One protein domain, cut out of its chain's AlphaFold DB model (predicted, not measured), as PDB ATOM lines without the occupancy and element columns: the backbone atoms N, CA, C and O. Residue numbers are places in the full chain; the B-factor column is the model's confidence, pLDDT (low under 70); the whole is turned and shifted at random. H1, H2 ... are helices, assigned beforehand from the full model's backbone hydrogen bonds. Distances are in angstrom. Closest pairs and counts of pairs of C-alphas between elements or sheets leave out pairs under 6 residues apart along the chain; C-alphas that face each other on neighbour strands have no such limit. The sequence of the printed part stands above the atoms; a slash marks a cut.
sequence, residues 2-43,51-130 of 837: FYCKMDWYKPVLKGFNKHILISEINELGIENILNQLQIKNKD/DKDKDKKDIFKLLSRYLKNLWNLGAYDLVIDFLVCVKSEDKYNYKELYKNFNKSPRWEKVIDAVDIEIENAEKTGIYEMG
ATOM      1  N   PHE A   2     -58.961  33.348  50.045       81.81
ATOM      2  CA  PHE A   2     -59.208  32.783  48.715       81.81
ATOM      3  C   PHE A   2     -57.979  32.018  48.226       81.81
ATOM      4  O   PHE A   2     -56.877  32.180  48.752       81.81
ATOM      5  N   TYR A   3     -58.172  31.174  47.220       79.81
ATOM      6  CA  TYR A   3     -57.099  30.358  46.661       79.81
ATOM      7  C   TYR A   3     -56.315  31.098  45.564       79.81
ATOM      8  O   TYR A   3     -56.907  31.590  44.602       79.81
ATOM      9  N   CYS A   4     -54.981  31.107  45.675       81.62
ATOM     10  CA  CYS A   4     -54.057  31.477  44.600       81.62
ATOM     11  C   CYS A   4     -53.443  30.229  43.950       81.62
ATOM     12  O   CYS A   4     -53.099  29.259  44.624       81.62
ATOM     13  N   LYS A   5     -53.250  30.267  42.625       70.75
ATOM     14  CA  LYS A   5     -52.592  29.198  41.855       70.75
ATOM     15  C   LYS A   5     -51.191  28.894  42.406       70.75
ATOM     16  O   LYS A   5     -50.457  29.813  42.764       70.75
ATOM     17  N   MET A   6     -50.792  27.619  42.411       66.31
ATOM     18  CA  MET A   6     -49.428  27.221  42.783       66.31
ATOM     19  C   MET A   6     -48.364  28.006  42.000       66.31
ATOM     20  O   MET A   6     -48.524  28.251  40.805       66.31
ATOM     21  N   ASP A   7     -47.261  28.341  42.678       78.56
ATOM     22  CA  ASP A   7     -46.073  28.999  42.117       78.56
ATOM     23  C   ASP A   7     -46.223  30.465  41.660       78.56
ATOM     24  O   ASP A   7     -45.347  30.973  40.952       78.56
ATOM     25  N   TRP A   8     -47.269  31.175  42.093       83.62
ATOM     26  CA  TRP A   8     -47.510  32.596  41.779       83.62
ATOM     27  C   TRP A   8     -46.290  33.511  42.021       83.62
ATOM     28  O   TRP A   8     -46.067  34.479  41.297       83.62
ATOM     29  N   TYR A   9     -45.436  33.175  42.990       83.75
ATOM     30  CA  TYR A   9     -44.239  33.942  43.341       83.75
ATOM     31  C   TYR A   9     -43.059  33.741  42.376       83.75
ATOM     32  O   TYR A   9     -42.137  34.561  42.355       83.75
ATOM     33  N   LYS A  10     -43.025  32.652  41.587       82.62
ATOM     34  CA  LYS A  10     -41.844  32.273  40.785       82.62
ATOM     35  C   LYS A  10     -41.415  33.349  39.779       82.62
ATOM     36  O   LYS A  10     -40.208  33.594  39.718       82.62
ATOM     37  N   PRO A  11     -42.308  33.985  38.993       81.00
ATOM     38  CA  PRO A  11     -41.906  34.987  38.002       81.00
ATOM     39  C   PRO A  11     -41.207  36.196  38.633       81.00
ATOM     40  O   PRO A  11     -40.147  36.610  38.165       81.00
ATOM     41  N   VAL A  12     -41.755  36.706  39.741       85.44
ATOM     42  CA  VAL A  12     -41.213  37.866  40.459       85.44
ATOM     43  C   VAL A  12     -39.936  37.500  41.208       85.44
ATOM     44  O   VAL A  12     -38.919  38.167  41.035       85.44
ATOM     45  N   LEU A  13     -39.939  36.419  41.996       86.19
ATOM     46  CA  LEU A  13     -38.795  36.081  42.849       86.19
ATOM     47  C   LEU A  13     -37.586  35.551  42.065       86.19
ATOM     48  O   LEU A  13     -36.454  35.800  42.471       86.19
ATOM     49  N   LYS A  14     -37.781  34.891  40.912       81.06
ATOM     50  CA  LYS A  14     -36.665  34.544  40.009       81.06
ATOM     51  C   LYS A  14     -35.999  35.788  39.431       81.06
ATOM     52  O   LYS A  14     -34.772  35.845  39.367       81.06
ATOM     53  N   GLY A  15     -36.799  36.759  38.990       79.56
ATOM     54  CA  GLY A  15     -36.289  38.024  38.465       79.56
ATOM     55  C   GLY A  15     -35.589  38.846  39.546       79.56
ATOM     56  O   GLY A  15     -34.499  39.364  39.317       79.56
ATOM     57  N   PHE A  16     -36.173  38.884  40.742       82.75
ATOM     58  CA  PHE A  16     -35.607  39.543  41.912       82.75
ATOM     59  C   PHE A  16     -34.260  38.939  42.329       82.75
ATOM     60  O   PHE A  16     -33.293  39.680  42.481       82.75
ATOM     61  N   ASN A  17     -34.161  37.607  42.426       74.38
ATOM     62  CA  ASN A  17     -32.917  36.931  42.797       74.38
ATOM     63  C   ASN A  17     -31.780  37.223  41.800       74.38
ATOM     64  O   ASN A  17     -30.673  37.569  42.197       74.38
ATOM     65  N   LYS A  18     -32.072  37.194  40.490       69.94
ATOM     66  CA  LYS A  18     -31.100  37.584  39.451       69.94
ATOM     67  C   LYS A  18     -30.658  39.043  39.559       69.94
ATOM     68  O   LYS A  18     -29.522  39.356  39.225       69.94
ATOM     69  N   HIS A  19     -31.549  39.936  39.985       67.25
ATOM     70  CA  HIS A  19     -31.243  41.359  40.110       67.25
ATOM     71  C   HIS A  19     -30.409  41.665  41.364       67.25
ATOM     72  O   HIS A  19     -29.585  42.576  41.325       67.25
ATOM     73  N   ILE A  20     -30.602  40.918  42.456       64.44
ATOM     74  CA  ILE A  20     -29.785  41.033  43.676       64.44
ATOM     75  C   ILE A  20     -28.397  40.430  43.477       64.44
ATOM     76  O   ILE A  20     -27.426  40.996  43.956       64.44
ATOM     77  N   LEU A  21     -28.287  39.346  42.708       52.19
ATOM     78  CA  LEU A  21     -27.015  38.710  42.361       52.19
ATOM     79  C   LEU A  21     -25.986  39.639  41.705       52.19
ATOM     80  O   LEU A  21     -24.786  39.402  41.789       52.19
ATOM     81  N   ILE A  22     -26.459  40.697  41.046       50.53
ATOM     82  CA  ILE A  22     -25.618  41.713  40.402       50.53
ATOM     83  C   ILE A  22     -25.196  42.808  41.411       50.53
ATOM     84  O   ILE A  22     -24.288  43.585  41.133       50.53
ATOM     85  N   SER A  23     -25.810  42.867  42.599       49.22
ATOM     86  CA  SER A  23     -25.543  43.849  43.659       49.22
ATOM     87  C   SER A  23     -25.093  43.178  44.967       49.22
ATOM     88  O   SER A  23     -25.946  42.841  45.777       49.22
ATOM     89  N   GLU A  24     -23.776  43.005  45.155       43.06
ATOM     90  CA  GLU A  24     -22.990  42.738  46.395       43.06
ATOM     91  C   GLU A  24     -23.499  41.735  47.469       43.06
ATOM     92  O   GLU A  24     -22.795  41.487  48.446       43.06
ATOM     93  N   ILE A  25     -24.662  41.098  47.314       47.88
ATOM     94  CA  ILE A  25     -25.269  40.173  48.279       47.88
ATOM     95  C   ILE A  25     -25.353  38.782  47.631       47.88
ATOM     96  O   ILE A  25     -25.955  38.615  46.571       47.88
ATOM     97  N   ASN A  26     -24.736  37.789  48.281       49.50
ATOM     98  CA  ASN A  26     -24.647  36.392  47.833       49.50
ATOM     99  C   ASN A  26     -26.014  35.753  47.491       49.50
ATOM    100  O   ASN A  26     -27.037  36.088  48.086       49.50
ATOM    101  N   GLU A  27     -25.995  34.783  46.561       54.91
ATOM    102  CA  GLU A  27     -27.143  34.009  46.049       54.91
ATOM    103  C   GLU A  27     -28.138  33.569  47.132       54.91
ATOM    104  O   GLU A  27     -27.904  32.620  47.882       54.91
ATOM    105  N   LEU A  28     -29.316  34.196  47.167       59.97
ATOM    106  CA  LEU A  28     -30.434  33.717  47.975       59.97
ATOM    107  C   LEU A  28     -31.342  32.829  47.119       59.97
ATOM    108  O   LEU A  28     -31.975  33.283  46.172       59.97
ATOM    109  N   GLY A  29     -31.475  31.548  47.467       67.88
ATOM    110  CA  GLY A  29     -32.489  30.683  46.854       67.88
ATOM    111  C   GLY A  29     -33.912  31.243  47.028       67.88
ATOM    112  O   GLY A  29     -34.211  31.900  48.025       67.88
ATOM    113  N   ILE A  30     -34.821  30.959  46.083       77.38
ATOM    114  CA  ILE A  30     -36.229  31.422  46.132       77.38
ATOM    115  C   ILE A  30     -36.901  31.033  47.459       77.38
ATOM    116  O   ILE A  30     -37.640  31.829  48.034       77.38
ATOM    117  N   GLU A  31     -36.614  29.834  47.965       76.50
ATOM    118  CA  GLU A  31     -37.123  29.349  49.254       76.50
ATOM    119  C   GLU A  31     -36.598  30.172  50.434       76.50
ATOM    120  O   GLU A  31     -37.366  30.501  51.336       76.50
ATOM    121  N   ASN A  32     -35.332  30.600  50.399       74.00
ATOM    122  CA  ASN A  32     -34.779  31.488  51.421       74.00
ATOM    123  C   ASN A  32     -35.479  32.850  51.407       74.00
ATOM    124  O   ASN A  32     -35.816  33.362  52.471       74.00
ATOM    125  N   ILE A  33     -35.766  33.411  50.228       78.25
ATOM    126  CA  ILE A  33     -36.514  34.673  50.112       78.25
ATOM    127  C   ILE A  33     -37.923  34.509  50.699       78.25
ATOM    128  O   ILE A  33     -38.346  35.324  51.516       78.25
ATOM    129  N   LEU A  34     -38.632  33.429  50.357       81.12
ATOM    130  CA  LEU A  34     -39.963  33.146  50.908       81.12
ATOM    131  C   LEU A  34     -39.949  32.962  52.429       81.12
ATOM    132  O   LEU A  34     -40.820  33.500  53.106       81.12
ATOM    133  N   ASN A  35     -38.963  32.249  52.975       78.94
ATOM    134  CA  ASN A  35     -38.807  32.057  54.422       78.94
ATOM    135  C   ASN A  35     -38.562  33.381  55.151       78.94
ATOM    136  O   ASN A  35     -39.009  33.584  56.280       78.94
ATOM    137  N   GLN A  36     -37.869  34.318  54.507       77.50
ATOM    138  CA  GLN A  36     -37.648  35.640  55.074       77.50
ATOM    139  C   GLN A  36     -38.889  36.533  55.037       77.50
ATOM    140  O   GLN A  36     -39.049  37.359  55.936       77.50
ATOM    141  N   LEU A  37     -39.792  36.317  54.075       79.69
ATOM    142  CA  LEU A  37     -41.082  37.008  53.994       79.69
ATOM    143  C   LEU A  37     -42.108  36.516  55.034       79.69
ATOM    144  O   LEU A  37     -43.135  37.172  55.211       79.69
ATOM    145  N   GLN A  38     -41.870  35.390  55.720       83.62
ATOM    146  CA  GLN A  38     -42.827  34.819  56.675       83.62
ATOM    147  C   GLN A  38     -42.943  35.613  57.991       83.62
ATOM    148  O   GLN A  38     -41.968  36.181  58.494       83.62
ATOM    149  N   ILE A  39     -44.140  35.608  58.586       75.12
ATOM    150  CA  ILE A  39     -44.401  36.121  59.937       75.12
ATOM    151  C   ILE A  39     -43.676  35.208  60.940       75.12
ATOM    152  O   ILE A  39     -43.966  34.018  61.025       75.12
ATOM    153  N   LYS A  40     -42.716  35.743  61.712       62.62
ATOM    154  CA  LYS A  40     -42.079  34.981  62.804       62.62
ATOM    155  C   LYS A  40     -43.154  34.605  63.837       62.62
ATOM    156  O   LYS A  40     -43.779  35.500  64.409       62.62
ATOM    157  N   ASN A  41     -43.312  33.313  64.137       47.88
ATOM    158  CA  ASN A  41     -44.016  32.882  65.345       47.88
ATOM    159  C   ASN A  41     -43.263  33.446  66.557       47.88
ATOM    160  O   ASN A  41     -42.094  33.127  66.770       47.88
ATOM    161  N   LYS A  42     -43.920  34.311  67.335       44.44
ATOM    162  CA  LYS A  42     -43.321  35.033  68.472       44.44
ATOM    163  C   LYS A  42     -42.874  34.135  69.639       44.44
ATOM    164  O   LYS A  42     -42.255  34.651  70.568       44.44
ATOM    165  N   ASP A  43     -43.104  32.823  69.563       41.78
ATOM    166  CA  ASP A  43     -43.031  31.931  70.723       41.78
ATOM    167  C   ASP A  43     -41.871  30.923  70.739       41.78
ATOM    168  O   ASP A  43     -41.842  30.086  71.637       41.78
ATOM    169  N   ASP A  51     -28.664  39.578  65.013       44.66
ATOM    170  CA  ASP A  51     -27.990  39.807  63.722       44.66
ATOM    171  C   ASP A  51     -28.838  39.389  62.501       44.66
ATOM    172  O   ASP A  51     -28.790  40.061  61.474       44.66
ATOM    173  N   LYS A  52     -29.737  38.393  62.613       45.78
ATOM    174  CA  LYS A  52     -30.641  38.007  61.501       45.78
ATOM    175  C   LYS A  52     -31.779  38.999  61.212       45.78
ATOM    176  O   LYS A  52     -32.399  38.926  60.152       45.78
ATOM    177  N   ASP A  53     -32.093  39.913  62.131       47.31
ATOM    178  CA  ASP A  53     -33.119  40.946  61.904       47.31
ATOM    179  C   ASP A  53     -32.599  42.133  61.069       47.31
ATOM    180  O   ASP A  53     -33.405  42.916  60.553       47.31
ATOM    181  N   LYS A  54     -31.275  42.254  60.883       44.00
ATOM    182  CA  LYS A  54     -30.666  43.256  59.994       44.00
ATOM    183  C   LYS A  54     -30.770  42.820  58.526       44.00
ATOM    184  O   LYS A  54     -31.300  43.582  57.722       44.00
ATOM    185  N   ASP A  55     -30.456  41.556  58.230       50.31
ATOM    186  CA  ASP A  55     -30.553  40.970  56.879       50.31
ATOM    187  C   ASP A  55     -32.001  40.915  56.343       50.31
ATOM    188  O   ASP A  55     -32.254  41.142  55.158       50.31
ATOM    189  N   LYS A  56     -32.996  40.689  57.219       51.50
ATOM    190  CA  LYS A  56     -34.421  40.674  56.828       51.50
ATOM    191  C   LYS A  56     -34.957  42.047  56.412       51.50
ATOM    192  O   LYS A  56     -35.790  42.125  55.504       51.50
ATOM    193  N   LYS A  57     -34.511  43.135  57.056       53.38
ATOM    194  CA  LYS A  57     -34.935  44.506  56.702       53.38
ATOM    195  C   LYS A  57     -34.440  44.921  55.317       53.38
ATOM    196  O   LYS A  57     -35.122  45.697  54.643       53.38
ATOM    197  N   ASP A  58     -33.327  44.355  54.861       70.50
ATOM    198  CA  ASP A  58     -32.787  44.645  53.538       70.50
ATOM    199  C   ASP A  58     -33.594  43.967  52.421       70.50
ATOM    200  O   ASP A  58     -33.866  44.604  51.404       70.50
ATOM    201  N   ILE A  59     -34.119  42.753  52.619       77.44
ATOM    202  CA  ILE A  59     -34.894  42.059  51.572       77.44
ATOM    203  C   ILE A  59     -36.273  42.667  51.326       77.44
ATOM    204  O   ILE A  59     -36.637  42.843  50.164       77.44
ATOM    205  N   PHE A  60     -37.026  43.061  52.359       80.31
ATOM    206  CA  PHE A  60     -38.308  43.756  52.150       80.31
ATOM    207  C   PHE A  60     -38.115  45.078  51.398       80.31
ATOM    208  O   PHE A  60     -38.872  45.391  50.475       80.31
ATOM    209  N   LYS A  61     -37.066  45.834  51.739       80.19
ATOM    210  CA  LYS A  61     -36.720  47.098  51.081       80.19
ATOM    211  C   LYS A  61     -36.272  46.887  49.632       80.19
ATOM    212  O   LYS A  61     -36.739  47.595  48.736       80.19
ATOM    213  N   LEU A  62     -35.406  45.903  49.383       81.25
ATOM    214  CA  LEU A  62     -34.934  45.547  48.042       81.25
ATOM    215  C   LEU A  62     -36.077  45.025  47.165       81.25
ATOM    216  O   LEU A  62     -36.208  45.465  46.024       81.25
ATOM    217  N   LEU A  63     -36.939  44.153  47.696       85.69
ATOM    218  CA  LEU A  63     -38.090  43.609  46.973       85.69
ATOM    219  C   LEU A  63     -39.090  44.710  46.633       85.69
ATOM    220  O   LEU A  63     -39.544  44.793  45.496       85.69
ATOM    221  N   SER A  64     -39.364  45.620  47.569       84.50
ATOM    222  CA  SER A  64     -40.233  46.775  47.321       84.50
ATOM    223  C   SER A  64     -39.665  47.689  46.230       84.50
ATOM    224  O   SER A  64     -40.392  48.143  45.343       84.50
ATOM    225  N   ARG A  65     -38.344  47.922  46.231       83.31
ATOM    226  CA  ARG A  65     -37.660  48.673  45.165       83.31
ATOM    227  C   ARG A  65     -37.750  47.952  43.819       83.31
ATOM    228  O   ARG A  65     -38.006  48.600  42.806       83.31
ATOM    229  N   TYR A  66     -37.579  46.633  43.803       86.50
ATOM    230  CA  TYR A  66     -37.697  45.816  42.599       86.50
ATOM    231  C   TYR A  66     -39.121  45.828  42.027       86.50
ATOM    232  O   TYR A  66     -39.298  46.111  40.844       86.50
ATOM    233  N   LEU A  67     -40.142  45.634  42.865       87.38
ATOM    234  CA  LEU A  67     -41.554  45.728  42.475       87.38
ATOM    235  C   LEU A  67     -41.901  47.124  41.938       87.38
ATOM    236  O   LEU A  67     -42.593  47.247  40.931       87.38
ATOM    237  N   LYS A  68     -41.346  48.187  42.533       84.06
ATOM    238  CA  LYS A  68     -41.488  49.561  42.020       84.06
ATOM    239  C   LYS A  68     -40.855  49.736  40.647       84.06
ATOM    240  O   LYS A  68     -41.420  50.429  39.800       84.06
ATOM    241  N   ASN A  69     -39.703  49.120  40.410       82.81
ATOM    242  CA  ASN A  69     -39.080  49.125  39.092       82.81
ATOM    243  C   ASN A  69     -39.940  48.361  38.077       82.81
ATOM    244  O   ASN A  69     -40.183  48.888  36.998       82.81
ATOM    245  N   LEU A  70     -40.467  47.183  38.430       83.94
ATOM    246  CA  LEU A  70     -41.389  46.428  37.570       83.94
ATOM    247  C   LEU A  70     -42.641  47.237  37.215       83.94
ATOM    248  O   LEU A  70     -42.983  47.332  36.037       83.94
ATOM    249  N   TRP A  71     -43.256  47.895  38.202       85.06
ATOM    250  CA  TRP A  71     -44.402  48.780  37.989       85.06
ATOM    251  C   TRP A  71     -44.068  49.932  37.036       85.06
ATOM    252  O   TRP A  71     -44.791  50.203  36.081       85.06
ATOM    253  N   ASN A  72     -42.933  50.603  37.246       80.25
ATOM    254  CA  ASN A  72     -42.495  51.704  36.384       80.25
ATOM    255  C   ASN A  72     -42.189  51.268  34.947       80.25
ATOM    256  O   ASN A  72     -42.270  52.102  34.043       80.25
ATOM    257  N   LEU A  73     -41.843  49.995  34.755       77.62
ATOM    258  CA  LEU A  73     -41.629  49.365  33.456       77.62
ATOM    259  C   LEU A  73     -42.924  48.795  32.849       77.62
ATOM    260  O   LEU A  73     -42.858  48.148  31.811       77.62
ATOM    261  N   GLY A  74     -44.088  48.990  33.475       78.19
ATOM    262  CA  GLY A  74     -45.375  48.530  32.945       78.19
ATOM    263  C   GLY A  74     -45.649  47.033  33.108       78.19
ATOM    264  O   GLY A  74     -46.530  46.509  32.435       78.19
ATOM    265  N   ALA A  75     -44.917  46.329  33.981       82.06
ATOM    266  CA  ALA A  75     -45.191  44.930  34.337       82.06
ATOM    267  C   ALA A  75     -46.249  44.845  35.456       82.06
ATOM    268  O   ALA A  75     -45.974  44.363  36.557       82.06
ATOM    269  N   TYR A  76     -47.426  45.421  35.195       86.19
ATOM    270  CA  TYR A  76     -48.501  45.588  36.178       86.19
ATOM    271  C   TYR A  76     -49.090  44.253  36.637       86.19
ATOM    272  O   TYR A  76     -49.310  44.078  37.832       86.19
ATOM    273  N   ASP A  77     -49.261  43.306  35.709       85.38
ATOM    274  CA  ASP A  77     -49.694  41.927  35.965       85.38
ATOM    275  C   ASP A  77     -48.858  41.273  37.069       85.38
ATOM    276  O   ASP A  77     -49.384  40.862  38.101       85.38
ATOM    277  N   LEU A  78     -47.534  41.264  36.894       86.69
ATOM    278  CA  LEU A  78     -46.611  40.600  37.812       86.69
ATOM    279  C   LEU A  78     -46.643  41.212  39.213       86.69
ATOM    280  O   LEU A  78     -46.478  40.498  40.200       86.69
ATOM    281  N   VAL A  79     -46.809  42.534  39.302       88.62
ATOM    282  CA  VAL A  79     -46.846  43.243  40.585       88.62
ATOM    283  C   VAL A  79     -48.176  43.002  41.296       88.62
ATOM    284  O   VAL A  79     -48.160  42.677  42.481       88.62
ATOM    285  N   ILE A  80     -49.304  43.128  40.592       88.94
ATOM    286  CA  ILE A  80     -50.639  42.935  41.174       88.94
ATOM    287  C   ILE A  80     -50.805  41.485  41.630       88.94
ATOM    288  O   ILE A  80     -51.094  41.264  42.803       88.94
ATOM    289  N   ASP A  81     -50.519  40.504  40.765       88.88
ATOM    290  CA  ASP A  81     -50.660  39.079  41.093       88.88
ATOM    291  C   ASP A  81     -49.817  38.691  42.314       88.88
ATOM    292  O   ASP A  81     -50.276  37.977  43.207       88.88
ATOM    293  N   PHE A  82     -48.585  39.205  42.393       90.44
ATOM    294  CA  PHE A  82     -47.711  38.964  43.535       90.44
ATOM    295  C   PHE A  82     -48.269  39.576  44.822       90.44
ATOM    296  O   PHE A  82     -48.299  38.907  45.851       90.44
ATOM    297  N   LEU A  83     -48.716  40.834  44.793       89.81
ATOM    298  CA  LEU A  83     -49.206  41.522  45.990       89.81
ATOM    299  C   LEU A  83     -50.544  40.965  46.489       89.81
ATOM    300  O   LEU A  83     -50.710  40.839  47.703       89.81
ATOM    301  N   VAL A  84     -51.456  40.596  45.584       89.44
ATOM    302  CA  VAL A  84     -52.732  39.947  45.921       89.44
ATOM    303  C   VAL A  84     -52.469  38.614  46.627       89.44
ATOM    304  O   VAL A  84     -52.964  38.403  47.735       89.44
ATOM    305  N   CYS A  85     -51.625  37.752  46.051       88.94
ATOM    306  CA  CYS A  85     -51.354  36.431  46.623       88.94
ATOM    307  C   CYS A  85     -50.477  36.465  47.886       88.94
ATOM    308  O   CYS A  85     -50.681  35.668  48.801       88.94
ATOM    309  N   VAL A  86     -49.538  37.415  48.003       88.00
ATOM    310  CA  VAL A  86     -48.815  37.646  49.271       88.00
ATOM    311  C   VAL A  86     -49.789  38.037  50.379       88.00
ATOM    312  O   VAL A  86     -49.631  37.582  51.509       88.00
ATOM    313  N   LYS A  87     -50.777  38.887  50.076       86.69
ATOM    314  CA  LYS A  87     -51.747  39.375  51.062       86.69
ATOM    315  C   LYS A  87     -52.815  38.330  51.411       86.69
ATOM    316  O   LYS A  87     -53.332  38.374  52.522       86.69
ATOM    317  N   SER A  88     -53.114  37.382  50.520       82.81
ATOM    318  CA  SER A  88     -54.062  36.290  50.793       82.81
ATOM    319  C   SER A  88     -53.504  35.184  51.689       82.81
ATOM    320  O   SER A  88     -54.271  34.422  52.276       82.81
ATOM    321  N   GLU A  89     -52.178  35.042  51.754       82.50
ATOM    322  CA  GLU A  89     -51.511  34.004  52.535       82.50
ATOM    323  C   GLU A  89     -51.050  34.554  53.897       82.50
ATOM    324  O   GLU A  89     -50.000  35.189  54.002       82.50
ATOM    325  N   ASP A  90     -51.795  34.231  54.964       75.62
ATOM    326  CA  ASP A  90     -51.567  34.705  56.347       75.62
ATOM    327  C   ASP A  90     -50.146  34.473  56.882       75.62
ATOM    328  O   ASP A  90     -49.705  35.136  57.817       75.62
ATOM    329  N   LYS A  91     -49.398  33.532  56.298       81.75
ATOM    330  CA  LYS A  91     -48.014  33.258  56.694       81.75
ATOM    331  C   LYS A  91     -47.027  34.351  56.278       81.75
ATOM    332  O   LYS A  91     -45.921  34.332  56.809       81.75
ATOM    333  N   TYR A  92     -47.354  35.272  55.364       84.88
ATOM    334  CA  TYR A  92     -46.424  36.306  54.884       84.88
ATOM    335  C   TYR A  92     -46.685  37.690  55.494       84.88
ATOM    336  O   TYR A  92     -47.817  38.145  55.643       84.88
ATOM    337  N   ASN A  93     -45.611  38.418  55.813       83.88
ATOM    338  CA  ASN A  93     -45.684  39.759  56.393       83.88
ATOM    339  C   ASN A  93     -45.883  40.843  55.315       83.88
ATOM    340  O   ASN A  93     -45.004  41.669  55.057       83.88
ATOM    341  N   TYR A  94     -47.058  40.855  54.680       83.50
ATOM    342  CA  TYR A  94     -47.401  41.839  53.643       83.50
ATOM    343  C   TYR A  94     -47.379  43.289  54.167       83.50
ATOM    344  O   TYR A  94     -47.055  44.211  53.421       83.50
ATOM    345  N   LYS A  95     -47.674  43.503  55.460       82.62
ATOM    346  CA  LYS A  95     -47.677  44.836  56.091       82.62
ATOM    347  C   LYS A  95     -46.297  45.490  56.047       82.62
ATOM    348  O   LYS A  95     -46.196  46.683  55.771       82.62
ATOM    349  N   GLU A  96     -45.235  44.715  56.273       80.50
ATOM    350  CA  GLU A  96     -43.860  45.221  56.184       80.50
ATOM    351  C   GLU A  96     -43.458  45.513  54.729       80.50
ATOM    352  O   GLU A  96     -42.779  46.507  54.470       80.50
ATOM    353  N   LEU A  97     -43.939  44.720  53.763       78.88
ATOM    354  CA  LEU A  97     -43.767  45.011  52.334       78.88
ATOM    355  C   LEU A  97     -44.430  46.350  51.970       78.88
ATOM    356  O   LEU A  97     -43.803  47.202  51.346       78.88
ATOM    357  N   TYR A  98     -45.654  46.583  52.449       79.38
ATOM    358  CA  TYR A  98     -46.409  47.805  52.161       79.38
ATOM    359  C   TYR A  98     -45.774  49.045  52.787       79.38
ATOM    360  O   TYR A  98     -45.688  50.092  52.151       79.38
ATOM    361  N   LYS A  99     -45.252  48.916  54.010       79.25
ATOM    362  CA  LYS A  99     -44.550  49.996  54.717       79.25
ATOM    363  C   LYS A  99     -43.313  50.502  53.965       79.25
ATOM    364  O   LYS A  99     -42.939  51.662  54.122       79.25
ATOM    365  N   ASN A 100     -42.680  49.645  53.161       74.94
ATOM    366  CA  ASN A 100     -41.500  49.983  52.362       74.94
ATOM    367  C   ASN A 100     -41.840  50.594  50.987       74.94
ATOM    368  O   ASN A 100     -40.947  51.122  50.314       74.94
ATOM    369  N   PHE A 101     -43.110  50.601  50.568       74.75
ATOM    370  CA  PHE A 101     -43.554  51.448  49.464       74.75
ATOM    371  C   PHE A 101     -43.698  52.884  49.992       74.75
ATOM    372  O   PHE A 101     -44.649  53.209  50.693       74.75
ATOM    373  N   ASN A 102     -42.723  53.762  49.706       57.84
ATOM    374  CA  ASN A 102     -42.813  55.190  50.061       57.84
ATOM    375  C   ASN A 102     -44.195  55.760  49.688       57.84
ATOM    376  O   ASN A 102     -44.680  55.432  48.604       57.84
ATOM    377  N   LYS A 103     -44.745  56.667  50.519       57.47
ATOM    378  CA  LYS A 103     -45.976  57.460  50.285       57.47
ATOM    379  C   LYS A 103     -45.882  58.319  49.014       57.47
ATOM    380  O   LYS A 103     -45.739  59.536  49.056       57.47
ATOM    381  N   SER A 104     -45.846  57.670  47.863       55.59
ATOM    382  CA  SER A 104     -45.886  58.275  46.545       55.59
ATOM    383  C   SER A 104     -47.307  58.081  46.024       55.59
ATOM    384  O   SER A 104     -47.765  56.939  46.033       55.59
ATOM    385  N   PRO A 105     -47.970  59.123  45.492       54.12
ATOM    386  CA  PRO A 105     -49.340  59.025  44.969       54.12
ATOM    387  C   PRO A 105     -49.540  57.923  43.914       54.12
ATOM    388  O   PRO A 105     -50.645  57.448  43.683       54.12
ATOM    389  N   ARG A 106     -48.458  57.480  43.253       64.38
ATOM    390  CA  ARG A 106     -48.497  56.359  42.305       64.38
ATOM    391  C   ARG A 106     -48.679  54.994  42.970       64.38
ATOM    392  O   ARG A 106     -49.190  54.110  42.304       64.38
ATOM    393  N   TRP A 107     -48.243  54.817  44.219       76.06
ATOM    394  CA  TRP A 107     -48.334  53.549  44.954       76.06
ATOM    395  C   TRP A 107     -49.663  53.369  45.683       76.06
ATOM    396  O   TRP A 107     -50.107  52.235  45.815       76.06
ATOM    397  N   GLU A 108     -50.329  54.459  46.072       72.50
ATOM    398  CA  GLU A 108     -51.709  54.414  46.581       72.50
ATOM    399  C   GLU A 108     -52.638  53.770  45.544       72.50
ATOM    400  O   GLU A 108     -53.309  52.797  45.853       72.50
ATOM    401  N   LYS A 109     -52.525  54.167  44.268       73.88
ATOM    402  CA  LYS A 109     -53.266  53.529  43.166       73.88
ATOM    403  C   LYS A 109     -52.992  52.027  43.006       73.88
ATOM    404  O   LYS A 109     -53.884  51.293  42.597       73.88
ATOM    405  N   VAL A 110     -51.769  51.570  43.295       79.31
ATOM    406  CA  VAL A 110     -51.427  50.135  43.228       79.31
ATOM    407  C   VAL A 110     -52.085  49.380  44.371       79.31
ATOM    408  O   VAL A 110     -52.638  48.310  44.148       79.31
ATOM    409  N   ILE A 111     -52.016  49.935  45.582       81.12
ATOM    410  CA  ILE A 111     -52.636  49.353  46.774       81.12
ATOM    411  C   ILE A 111     -54.150  49.276  46.573       81.12
ATOM    412  O   ILE A 111     -54.719  48.204  46.732       81.12
ATOM    413  N   ASP A 112     -54.768  50.355  46.097       81.44
ATOM    414  CA  ASP A 112     -56.197  50.397  45.788       81.44
ATOM    415  C   ASP A 112     -56.597  49.351  44.734       81.44
ATOM    416  O   ASP A 112     -57.650  48.725  44.849       81.44
ATOM    417  N   ALA A 113     -55.775  49.153  43.696       82.81
ATOM    418  CA  ALA A 113     -56.017  48.127  42.681       82.81
ATOM    419  C   ALA A 113     -55.899  46.706  43.259       82.81
ATOM    420  O   ALA A 113     -56.713  45.844  42.942       82.81
ATOM    421  N   VAL A 114     -54.915  46.462  44.130       87.62
ATOM    422  CA  VAL A 114     -54.741  45.174  44.822       87.62
ATOM    423  C   VAL A 114     -55.899  44.901  45.784       87.62
ATOM    424  O   VAL A 114     -56.376  43.770  45.853       87.62
ATOM    425  N   ASP A 115     -56.372  45.914  46.504       86.38
ATOM    426  CA  ASP A 115     -57.461  45.781  47.473       86.38
ATOM    427  C   ASP A 115     -58.789  45.424  46.791       86.38
ATOM    428  O   ASP A 115     -59.473  44.511  47.249       86.38
ATOM    429  N   ILE A 116     -59.101  46.039  45.645       85.00
ATOM    430  CA  ILE A 116     -60.270  45.662  44.829       85.00
ATOM    431  C   ILE A 116     -60.190  44.202  44.378       85.00
ATOM    432  O   ILE A 116     -61.175  43.466  44.449       85.00
ATOM    433  N   GLU A 117     -59.023  43.762  43.912       87.94
ATOM    434  CA  GLU A 117     -58.861  42.386  43.443       87.94
ATOM    435  C   GLU A 117     -58.982  41.360  44.564       87.94
ATOM    436  O   GLU A 117     -59.513  40.272  44.351       87.94
ATOM    437  N   ILE A 118     -58.565  41.724  45.774       86.94
ATOM    438  CA  ILE A 118     -58.793  40.924  46.976       86.94
ATOM    439  C   ILE A 118     -60.285  40.839  47.277       86.94
ATOM    440  O   ILE A 118     -60.784  39.733  47.448       86.94
ATOM    441  N   GLU A 119     -61.015  41.956  47.275       86.56
ATOM    442  CA  GLU A 119     -62.469  41.940  47.493       86.56
ATOM    443  C   GLU A 119     -63.197  41.077  46.448       86.56
ATOM    444  O   GLU A 119     -64.117  40.324  46.777       86.56
ATOM    445  N   ASN A 120     -62.779  41.147  45.184       84.75
ATOM    446  CA  ASN A 120     -63.334  40.330  44.102       84.75
ATOM    447  C   ASN A 120     -63.000  38.838  44.273       84.75
ATOM    448  O   ASN A 120     -63.868  37.977  44.091       84.75
ATOM    449  N   ALA A 121     -61.764  38.517  44.654       86.44
ATOM    450  CA  ALA A 121     -61.329  37.147  44.915       86.44
ATOM    451  C   ALA A 121     -61.992  36.556  46.168       86.44
ATOM    452  O   ALA A 121     -62.299  35.369  46.202       86.44
ATOM    453  N   GLU A 122     -62.270  37.368  47.188       87.25
ATOM    454  CA  GLU A 122     -62.998  36.942  48.386       87.25
ATOM    455  C   GLU A 122     -64.459  36.609  48.087       87.25
ATOM    456  O   GLU A 122     -64.968  35.618  48.609       87.25
ATOM    457  N   LYS A 123     -65.114  37.368  47.199       86.62
ATOM    458  CA  LYS A 123     -66.491  37.078  46.751       86.62
ATOM    459  C   LYS A 123     -66.597  35.765  45.975       86.62
ATOM    460  O   LYS A 123     -67.617  35.090  46.052       86.62
ATOM    461  N   THR A 124     -65.564  35.417  45.212       83.38
ATOM    462  CA  THR A 124     -65.545  34.237  44.328       83.38
ATOM    463  C   THR A 124     -64.831  33.027  44.939       83.38
ATOM    464  O   THR A 124     -64.962  31.913  44.439       83.38
ATOM    465  N   GLY A 125     -64.078  33.225  46.025       84.12
ATOM    466  CA  GLY A 125     -63.262  32.210  46.694       84.12
ATOM    467  C   GLY A 125     -61.952  31.857  45.974       84.12
ATOM    468  O   GLY A 125     -61.141  31.102  46.521       84.12
ATOM    469  N   ILE A 126     -61.706  32.389  44.771       83.06
ATOM    470  CA  ILE A 126     -60.548  32.059  43.927       83.06
ATOM    471  C   ILE A 126     -60.020  33.330  43.252       83.06
ATOM    472  O   ILE A 126     -60.782  34.088  42.661       83.06
ATOM    473  N   TYR A 127     -58.699  33.528  43.263       86.19
ATOM    474  CA  TYR A 127     -58.057  34.557  42.444       86.19
ATOM    475  C   TYR A 127     -57.682  33.990  41.070       86.19
ATOM    476  O   TYR A 127     -56.706  33.244  40.916       86.19
ATOM    477  N   GLU A 128     -58.479  34.314  40.051       79.38
ATOM    478  CA  GLU A 128     -58.211  33.897  38.674       79.38
ATOM    479  C   GLU A 128     -57.008  34.650  38.109       79.38
ATOM    480  O   GLU A 128     -57.024  35.869  38.093       79.38
ATOM    481  N   MET A 129     -56.006  33.956  37.562       75.06
ATOM    482  CA  MET A 129     -54.858  34.548  36.837       75.06
ATOM    483  C   MET A 129     -54.917  34.256  35.322       75.06
ATOM    484  O   MET A 129     -53.894  34.090  34.658       75.06
ATOM    485  N   GLY A 130     -56.123  34.077  34.770       76.81
ATOM    486  CA  GLY A 130     -56.322  33.821  33.339       76.81
ATOM    487  C   GLY A 130     -56.115  35.077  32.483       76.81
ATOM    488  O   GLY A 130     -56.324  36.187  32.961       76.81
TER     489      GLY A 130
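Overview. This is residues 2 to 43 and 51 to 130 of the 837 residues of an uncharacterized protein of Clostridium sp. (UniProt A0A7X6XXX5). Two helices, H3 and H4, make a V-shaped hairpin; H1 crosses one side of it, H5 lies toward its open end, and H6 crosses H4 on another side. H2 packs on H1 and H3. The printed part has 122 residues with six named helices, H1 to H6 in chain order, and no named strand: all helix, mostly crossed. It is compact, with a radius of gyration of the C-alphas of 14.3 A and spans of 42 by 38 by 27 A.

Along the chain. H1, residues 10 to 20, begins at C-alpha 10 (-41.844, 32.273, 40.785) and is 15.2 A long. H2 is residues 30 to 37, 10.8 A. H3, residues 52 to 72, is the longest at 31.0 A. H4 is residues 76 to 88, 18.2 A, and H5 residues 94 to 99, 8.7 A. H6, residues 105 to 124, 29.6 A, ends at C-alpha 124 (-65.545, 34.237, 44.328).

Arrangement. H4 is the hub. It touches H6, the closest C-alphas being Val 84 and Val 114, 5.7 A, at a steep tilt of 59 degrees, the same way. H3 and H4 form a helical hairpin, with C-alphas 67 and 79 closest at 6.1 A and a steep tilt of 39 degrees, opposite ways. H1 touches H4, C-alphas 12 and 78 closest at 6.6 A, about perpendicular at 74 degrees. H5 touches H3, C-alphas 60 and 97 closest at 5.6 A. H2 touches H1, C-alphas 13 and 30 closest at 6.3 A, and H3, C-alphas 36 and 56 closest at 6.2 A. H1 and H6 are apart. In H1, H2, H4 and H5 every O i to N i+4 pair is within hydrogen-bond range; in H3 13 of 17 are, in H6 14 of 16.

Size, cuts and confidence. The C-alphas of Glu 24 and Lys 123 are farthest apart, 43.9 A. Residues 44 to 50 are not printed; C-alphas 43 and 51 are 18.4 A apart across this cut. No link printed whole is long. Mean pLDDT of the printed part is 75.4; residue 6 and residues 18 to 29, 40 to 43, 51 to 57 and 102 to 106 are under 70.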